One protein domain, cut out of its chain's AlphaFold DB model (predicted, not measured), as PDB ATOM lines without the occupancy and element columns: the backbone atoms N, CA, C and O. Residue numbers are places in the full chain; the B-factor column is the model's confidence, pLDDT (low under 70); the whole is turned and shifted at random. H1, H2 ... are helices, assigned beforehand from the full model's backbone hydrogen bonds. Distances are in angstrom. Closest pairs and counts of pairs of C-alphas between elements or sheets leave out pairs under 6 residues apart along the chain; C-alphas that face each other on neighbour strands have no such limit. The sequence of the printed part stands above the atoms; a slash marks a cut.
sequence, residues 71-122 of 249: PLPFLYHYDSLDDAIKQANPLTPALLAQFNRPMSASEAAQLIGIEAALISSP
ATOM      1  N   PRO A  71     127.957 239.529 236.977       93.06
ATOM      2  CA  PRO A  71     128.846 240.629 237.305       93.06
ATOM      3  C   PRO A  71     128.595 241.118 238.732       93.06
ATOM      4  O   PRO A  71     127.453 241.199 239.192       93.06
ATOM      5  N   LEU A  72     129.675 241.512 239.400       93.25
ATOM      6  CA  LEU A  72     129.648 242.129 240.722       93.25
ATOM      7  C   LEU A  72     130.210 243.547 240.647       93.25
ATOM      8  O   LEU A  72     131.070 243.816 239.804       93.25
ATOM      9  N   PRO A  73     129.746 244.466 241.509       95.25
ATOM     10  CA  PRO A  73     130.399 245.755 241.658       95.25
ATOM     11  C   PRO A  73     131.889 245.577 241.965       95.25
ATOM     12  O   PRO A  73     132.247 244.705 242.759       95.25
ATOM     13  N   PHE A  74     132.740 246.411 241.363       95.56
ATOM     14  CA  PHE A  74     134.196 246.379 241.552       95.56
ATOM     15  C   PHE A  74     134.623 246.254 243.021       95.56
ATOM     16  O   PHE A  74     135.554 245.513 243.325       95.56
ATOM     17  N   LEU A  75     133.914 246.936 243.928       94.81
ATOM     18  CA  LEU A  75     134.178 246.882 245.365       94.81
ATOM     19  C   LEU A  75     134.250 245.442 245.903       94.81
ATOM     20  O   LEU A  75     135.185 245.115 246.622       94.81
ATOM     21  N   TYR A  76     133.327 244.561 245.501       93.50
ATOM     22  CA  TYR A  76     133.308 243.171 245.973       93.50
ATOM     23  C   TYR A  76     134.523 242.374 245.491       93.50
ATOM     24  O   TYR A  76     135.038 241.527 246.218       93.50
ATOM     25  N   HIS A  77     134.999 242.656 244.276       93.50
ATOM     26  CA  HIS A  77     136.216 242.038 243.748       93.50
ATOM     27  C   HIS A  77     137.460 242.523 244.489       93.50
ATOM     28  O   HIS A  77     138.365 241.735 244.724       93.50
ATOM     29  N   TYR A  78     137.507 243.801 244.869       93.44
ATOM     30  CA  TYR A  78     138.640 244.363 245.602       93.44
ATOM     31  C   TYR A  78     138.670 243.906 247.070       93.44
ATOM     32  O   TYR A  78     139.732 243.573 247.594       93.44
ATOM     33  N   ASP A  79     137.511 243.841 247.727       91.50
ATOM     34  CA  ASP A  79     137.399 243.405 249.124       91.50
ATOM     35  C   ASP A  79     137.756 241.923 249.310       91.50
ATOM     36  O   ASP A  79     138.242 241.550 250.380       91.50
ATOM     37  N   SER A  80     137.569 241.093 248.275       89.06
ATOM     38  CA  SER A  80     137.915 239.663 248.302       89.06
ATOM     39  C   SER A  80     139.410 239.370 248.135       89.06
ATOM     40  O   SER A  80     139.824 238.230 248.336       89.06
ATOM     41  N   LEU A  81     140.222 240.372 247.782       92.19
ATOM     42  CA  LEU A  81     141.670 240.218 247.651       92.19
ATOM     43  C   LEU A  81     142.347 239.989 249.005       92.19
ATOM     44  O   LEU A  81     141.882 240.447 250.048       92.19
ATOM     45  N   ASP A  82     143.525 239.370 248.972       92.62
ATOM     46  CA  ASP A  82     144.398 239.302 250.141       92.62
ATOM     47  C   ASP A  82     144.947 240.688 250.504       92.62
ATOM     48  O   ASP A  82     145.228 241.528 249.640       92.62
ATOM     49  N   ASP A  83     145.180 240.926 251.795       93.75
ATOM     50  CA  ASP A  83     145.667 242.221 252.284       93.75
ATOM     51  C   ASP A  83     147.028 242.607 251.691       93.75
ATOM     52  O   ASP A  83     147.266 243.781 251.419       93.75
ATOM     53  N   ALA A  84     147.901 241.634 251.409       95.12
ATOM     54  CA  ALA A  84     149.173 241.887 250.731       95.12
ATOM     55  C   ALA A  84     148.970 242.436 249.306       95.12
ATOM     56  O   ALA A  84     149.684 243.346 248.881       95.12
ATOM     57  N   ILE A  85     147.964 241.931 248.582       94.00
ATOM     58  CA  ILE A  85     147.625 242.403 247.234       94.00
ATOM     59  C   ILE A  85     147.011 243.801 247.314       94.00
ATOM     60  O   ILE A  85     147.400 244.669 246.532       94.00
ATOM     61  N   LYS A  86     146.118 244.054 248.282       94.62
ATOM     62  CA  LYS A  86     145.548 245.392 248.531       94.62
ATOM     63  C   LYS A  86     146.619 246.420 248.898       94.62
ATOM     64  O   LYS A  86     146.552 247.559 248.449       94.62
ATOM     65  N   GLN A  87     147.615 246.034 249.697       94.25
ATOM     66  CA  GLN A  87     148.739 246.906 250.057       94.25
ATOM     67  C   GLN A  87     149.623 247.233 248.850       94.25
ATOM     68  O   GLN A  87     150.058 248.373 248.706       94.25
ATOM     69  N   ALA A  88     149.865 246.254 247.973       94.88
ATOM     70  CA  ALA A  88     150.618 246.460 246.738       94.88
ATOM     71  C   ALA A  88     149.833 247.258 245.679       94.88
ATOM     72  O   ALA A  88     150.442 247.930 244.850       94.88
ATOM     73  N   ASN A  89     148.496 247.211 245.719       94.00
ATOM     74  CA  ASN A  89     147.605 247.837 244.740       94.00
ATOM     75  C   ASN A  89     146.533 248.700 245.433       94.00
ATOM     76  O   ASN A  89     145.350 248.362 245.376       94.00
ATOM     77  N   PRO A  90     146.914 249.801 246.105       93.94
ATOM     78  CA  PRO A  90     145.982 250.594 246.896       93.94
ATOM     79  C   PRO A  90     144.906 251.264 246.035       93.94
ATOM     80  O   PRO A  90     145.123 251.625 244.876       93.94
ATOM     81  N   LEU A  91     143.748 251.513 246.649       94.06
ATOM     82  CA  LEU A  91     142.629 252.212 246.024       94.06
ATOM     83  C   LEU A  91     143.012 253.635 245.602       94.06
ATOM     84  O   LEU A  91     143.113 254.550 246.420       94.06
ATOM     85  N   THR A  92     143.182 253.835 244.297       94.00
ATOM     86  CA  THR A  92     143.391 255.158 243.702       94.00
ATOM     87  C   THR A  92     142.051 255.864 243.460       94.00
ATOM     88  O   THR A  92     141.024 255.196 243.322       94.00
ATOM     89  N   PRO A  93     142.021 257.203 243.310       95.50
ATOM     90  CA  PRO A  93     140.794 257.920 242.950       95.50
ATOM     91  C   PRO A  93     140.096 257.382 241.688       95.50
ATOM     92  O   PRO A  93     138.869 257.381 241.614       95.50
ATOM     93  N   ALA A  94     140.863 256.877 240.715       94.00
ATOM     94  CA  ALA A  94     140.318 256.269 239.503       94.00
ATOM     95  C   ALA A  94     139.610 254.931 239.781       94.00
ATOM     96  O   ALA A  94     138.541 254.687 239.224       94.00
ATOM     97  N   LEU A  95     140.169 254.095 240.664       94.12
ATOM     98  CA  LEU A  95     139.545 252.838 241.096       94.12
ATOM     99  C   LEU A  95     138.304 253.094 241.958       94.12
ATOM    100  O   LEU A  95     137.268 252.466 241.745       94.12
ATOM    101  N   LEU A  96     138.375 254.070 242.869       94.50
ATOM    102  CA  LEU A  96     137.241 254.491 243.698       94.50
ATOM    103  C   LEU A  96     136.034 254.905 242.843       94.50
ATOM    104  O   LEU A  96     134.898 254.549 243.154       94.50
ATOM    105  N   ALA A  97     136.265 255.583 241.713       95.75
ATOM    106  CA  ALA A  97     135.203 255.967 240.782       95.75
ATOM    107  C   ALA A  97     134.483 254.770 240.121       95.75
ATOM    108  O   ALA A  97     133.386 254.938 239.591       95.75
ATOM    109  N   GLN A  98     135.070 253.567 240.146       95.62
ATOM    110  CA  GLN A  98     134.492 252.353 239.557       95.62
ATOM    111  C   GLN A  98     133.789 251.449 240.583       95.62
ATOM    112  O   GLN A  98     133.235 250.430 240.186       95.62
ATOM    113  N   PHE A  99     133.752 251.805 241.873       94.81
ATOM    114  CA  PHE A  99     133.260 250.953 242.973       94.81
ATOM    115  C   PHE A  99     131.942 250.226 242.708       94.81
ATOM    116  O   PHE A  99     131.839 249.020 242.927       94.81
ATOM    117  N   ASN A 100     130.952 250.958 242.204       96.06
ATOM    118  CA  ASN A 100     129.611 250.427 241.974       96.06
ATOM    119  C   ASN A 100     129.421 249.853 240.564       96.06
ATOM    120  O   ASN A 100     128.334 249.376 240.245       96.06
ATOM    121  N   ARG A 101     130.443 249.915 239.702       96.81
ATOM    122  CA  ARG A 101     130.349 249.428 238.326       96.81
ATOM    123  C   ARG A 101     130.333 247.897 238.325       96.81
ATOM    124  O   ARG A 101     131.312 247.303 238.777       96.81
ATOM    125  N   PRO A 102     129.280 247.256 237.789       95.62
ATOM    126  CA  PRO A 102     129.251 245.809 237.633       95.62
ATOM    127  C   PRO A 102     130.297 245.364 236.610       95.62
ATOM    128  O   PRO A 102     130.364 245.919 235.512       95.62
ATOM    129  N   MET A 103     131.096 244.366 236.971       94.75
ATOM    130  CA  MET A 103     132.093 243.752 236.099       94.75
ATOM    131  C   MET A 103     132.399 242.316 236.537       94.75
ATOM    132  O   MET A 103     132.058 241.891 237.643       94.75
ATOM    133  N   SER A 104     133.027 241.551 235.656       93.56
ATOM    134  CA  SER A 104     133.584 240.232 235.954       93.56
ATOM    135  C   SER A 104     134.888 240.336 236.755       93.56
ATOM    136  O   SER A 104     135.552 241.374 236.757       93.56
ATOM    137  N   ALA A 105     135.302 239.232 237.384       92.50
ATOM    138  CA  ALA A 105     136.595 239.152 238.068       92.50
ATOM    139  C   ALA A 105     137.774 239.443 237.119       92.50
ATOM    140  O   ALA A 105     138.726 240.118 237.495       92.50
ATOM    141  N   SER A 106     137.689 239.009 235.854       93.06
ATOM    142  CA  SER A 106     138.728 239.285 234.854       93.06
ATOM    143  C   SER A 106     138.841 240.776 234.525       93.06
ATOM    144  O   SER A 106     139.950 241.287 234.382       93.06
ATOM    145  N   GLU A 107     137.716 241.479 234.399       94.94
ATOM    146  CA  GLU A 107     137.704 242.926 234.150       94.94
ATOM    147  C   GLU A 107     138.221 243.702 235.367       94.94
ATOM    148  O   GLU A 107     138.995 244.645 235.205       94.94
ATOM    149  N   ALA A 108     137.856 243.280 236.582       95.19
ATOM    150  CA  ALA A 108     138.372 243.868 237.815       95.19
ATOM    151  C   ALA A 108     139.891 243.672 237.943       95.19
ATOM    152  O   ALA A 108     140.609 244.625 238.239       95.19
ATOM    153  N   ALA A 109     140.397 242.473 237.650       95.25
ATOM    154  CA  ALA A 109     141.828 242.183 237.670       95.25
ATOM    155  C   ALA A 109     142.598 243.043 236.661       95.25
ATOM    156  O   ALA A 109     143.626 243.624 237.005       95.25
ATOM    157  N   GLN A 110     142.059 243.203 235.447       95.69
ATOM    158  CA  GLN A 110     142.631 244.090 234.436       95.69
ATOM    159  C   GLN A 110     142.639 245.555 234.892       95.69
ATOM    160  O   GLN A 110     143.605 246.270 234.633       95.69
ATOM    161  N   LEU A 111     141.582 246.001 235.575       95.06
ATOM    162  CA  LEU A 111     141.470 247.365 236.085       95.06
ATOM    163  C   LEU A 111     142.487 247.658 237.202       95.06
ATOM    164  O   LEU A 111     143.013 248.767 237.265       95.06
ATOM    165  N   ILE A 112     142.771 246.674 238.062       95.00
ATOM    166  CA  ILE A 112     143.765 246.778 239.146       95.00
ATOM    167  C   ILE A 112     145.192 246.580 238.608       95.00
ATOM    168  O   ILE A 112     146.131 247.169 239.133       95.00
ATOM    169  N   GLY A 113     145.356 245.792 237.541       94.75
ATOM    170  CA  GLY A 113     146.656 245.420 236.980       94.75
ATOM    171  C   GLY A 113     147.251 244.149 237.597       94.75
ATOM    172  O   GLY A 113     148.470 244.042 237.709       94.75
ATOM    173  N   ILE A 114     146.406 243.195 238.001       95.81
ATOM    174  CA  ILE A 114     146.808 241.922 238.624       95.81
ATOM    175  C   ILE A 114     146.362 240.711 237.795       95.81
ATOM    176  O   ILE A 114     145.556 240.826 236.871       95.81
ATOM    177  N   GLU A 115     146.872 239.527 238.133       93.44
ATOM    178  CA  GLU A 115     146.419 238.276 237.522       93.44
ATOM    179  C   GLU A 115     144.978 237.940 237.936       93.44
ATOM    180  O   GLU A 115     144.637 237.959 239.117       93.44
ATOM    181  N   ALA A 116     144.134 237.567 236.968       88.25
ATOM    182  CA  ALA A 116     142.719 237.267 237.214       88.25
ATOM    183  C   ALA A 116     142.490 236.097 238.184       88.25
ATOM    184  O   ALA A 116     141.484 236.076 238.883       88.25
ATOM    185  N   ALA A 117     143.436 235.155 238.265       89.31
ATOM    186  CA  ALA A 117     143.371 234.023 239.187       89.31
ATOM    187  C   ALA A 117     143.443 234.433 240.672       89.31
ATOM    188  O   ALA A 117     143.106 233.629 241.536       89.31
ATOM    189  N   LEU A 118     143.871 235.667 240.967       90.62
ATOM    190  CA  LEU A 118     143.945 236.206 242.326       90.62
ATOM    191  C   LEU A 118     142.593 236.726 242.837       90.62
ATOM    192  O   LEU A 118     142.446 236.941 244.036       90.62
ATOM    193  N   ILE A 119     141.609 236.921 241.953       90.88
ATOM    194  CA  ILE A 119     140.250 237.321 242.329       90.88
ATOM    195  C   ILE A 119     139.357 236.084 242.304       90.88
ATOM    196  O   ILE A 119     139.143 235.465 241.261       90.88
ATOM    197  N   SER A 120     138.803 235.734 243.463       87.38
ATOM    198  CA  SER A 120     137.850 234.630 243.566       87.38
ATOM    199  C   SER A 120     136.455 235.071 243.117       87.38
ATOM    200  O   SER A 120     135.913 236.042 243.637       87.38
ATOM    201  N   SER A 121     135.843 234.325 242.195       89.62
ATOM    202  CA  SER A 121     134.447 234.538 241.787       89.62
ATOM    203  C   SER A 121     133.497 233.691 242.642       89.62
ATOM    204  O   SER A 121     133.638 232.462 242.657       89.62
ATOM    205  N   PRO A 122     132.501 234.284 243.320       93.31
ATOM    206  CA  PRO A 122     131.523 233.502 244.061       93.31
ATOM    207  C   PRO A 122     130.568 232.767 243.118       93.31
ATOM    208  O   PRO A 122     130.277 233.204 242.003       93.31
TER     209      PRO A 122
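This is residues 71 to 122 of the 249 residues of an uncharacterized protein of Psychrobacter sp. Rd 27.2 (UniProt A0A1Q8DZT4). Short helix H1 packs nearly at right angles on H4, while H2 and H3 sit off this pair on different sides, strung on loops. Residues 72 to 73 pair antiparallel with 102 to 103. The printed part has 52 residues with four named helices, H1 to H4 in order, and no named strand; it is all helix, though under half of the residues are in named elements. It is compact, with radius of gyration of the C-alphas 9.6 A and spans of 24 by 24 by 15 A.

H1, residues 74 to 79, touches H4, residues 105 to 112, about perpendicular at 84 degrees; their closest C-alphas, Phe 74 and Ala 108, are 6.1 A apart. H2, residues 83 to 88, is close to H1 but not clearly touching, C-alphas 78 and 86 being closest at 7.6 A. H3, residues 93 to 96, is near H1. Every O i to N i+4 pair is within hydrogen-bond range in H1, H2 and H4; H3 is too short for one.

H1 begins at C-alpha 74 (134.196, 246.379, 241.552). H4, 10.5 A long, ends at C-alpha 112 (143.765, 246.778, 239.146).

The printed part has no cut and no long link; no printed residue is under pLDDT 70.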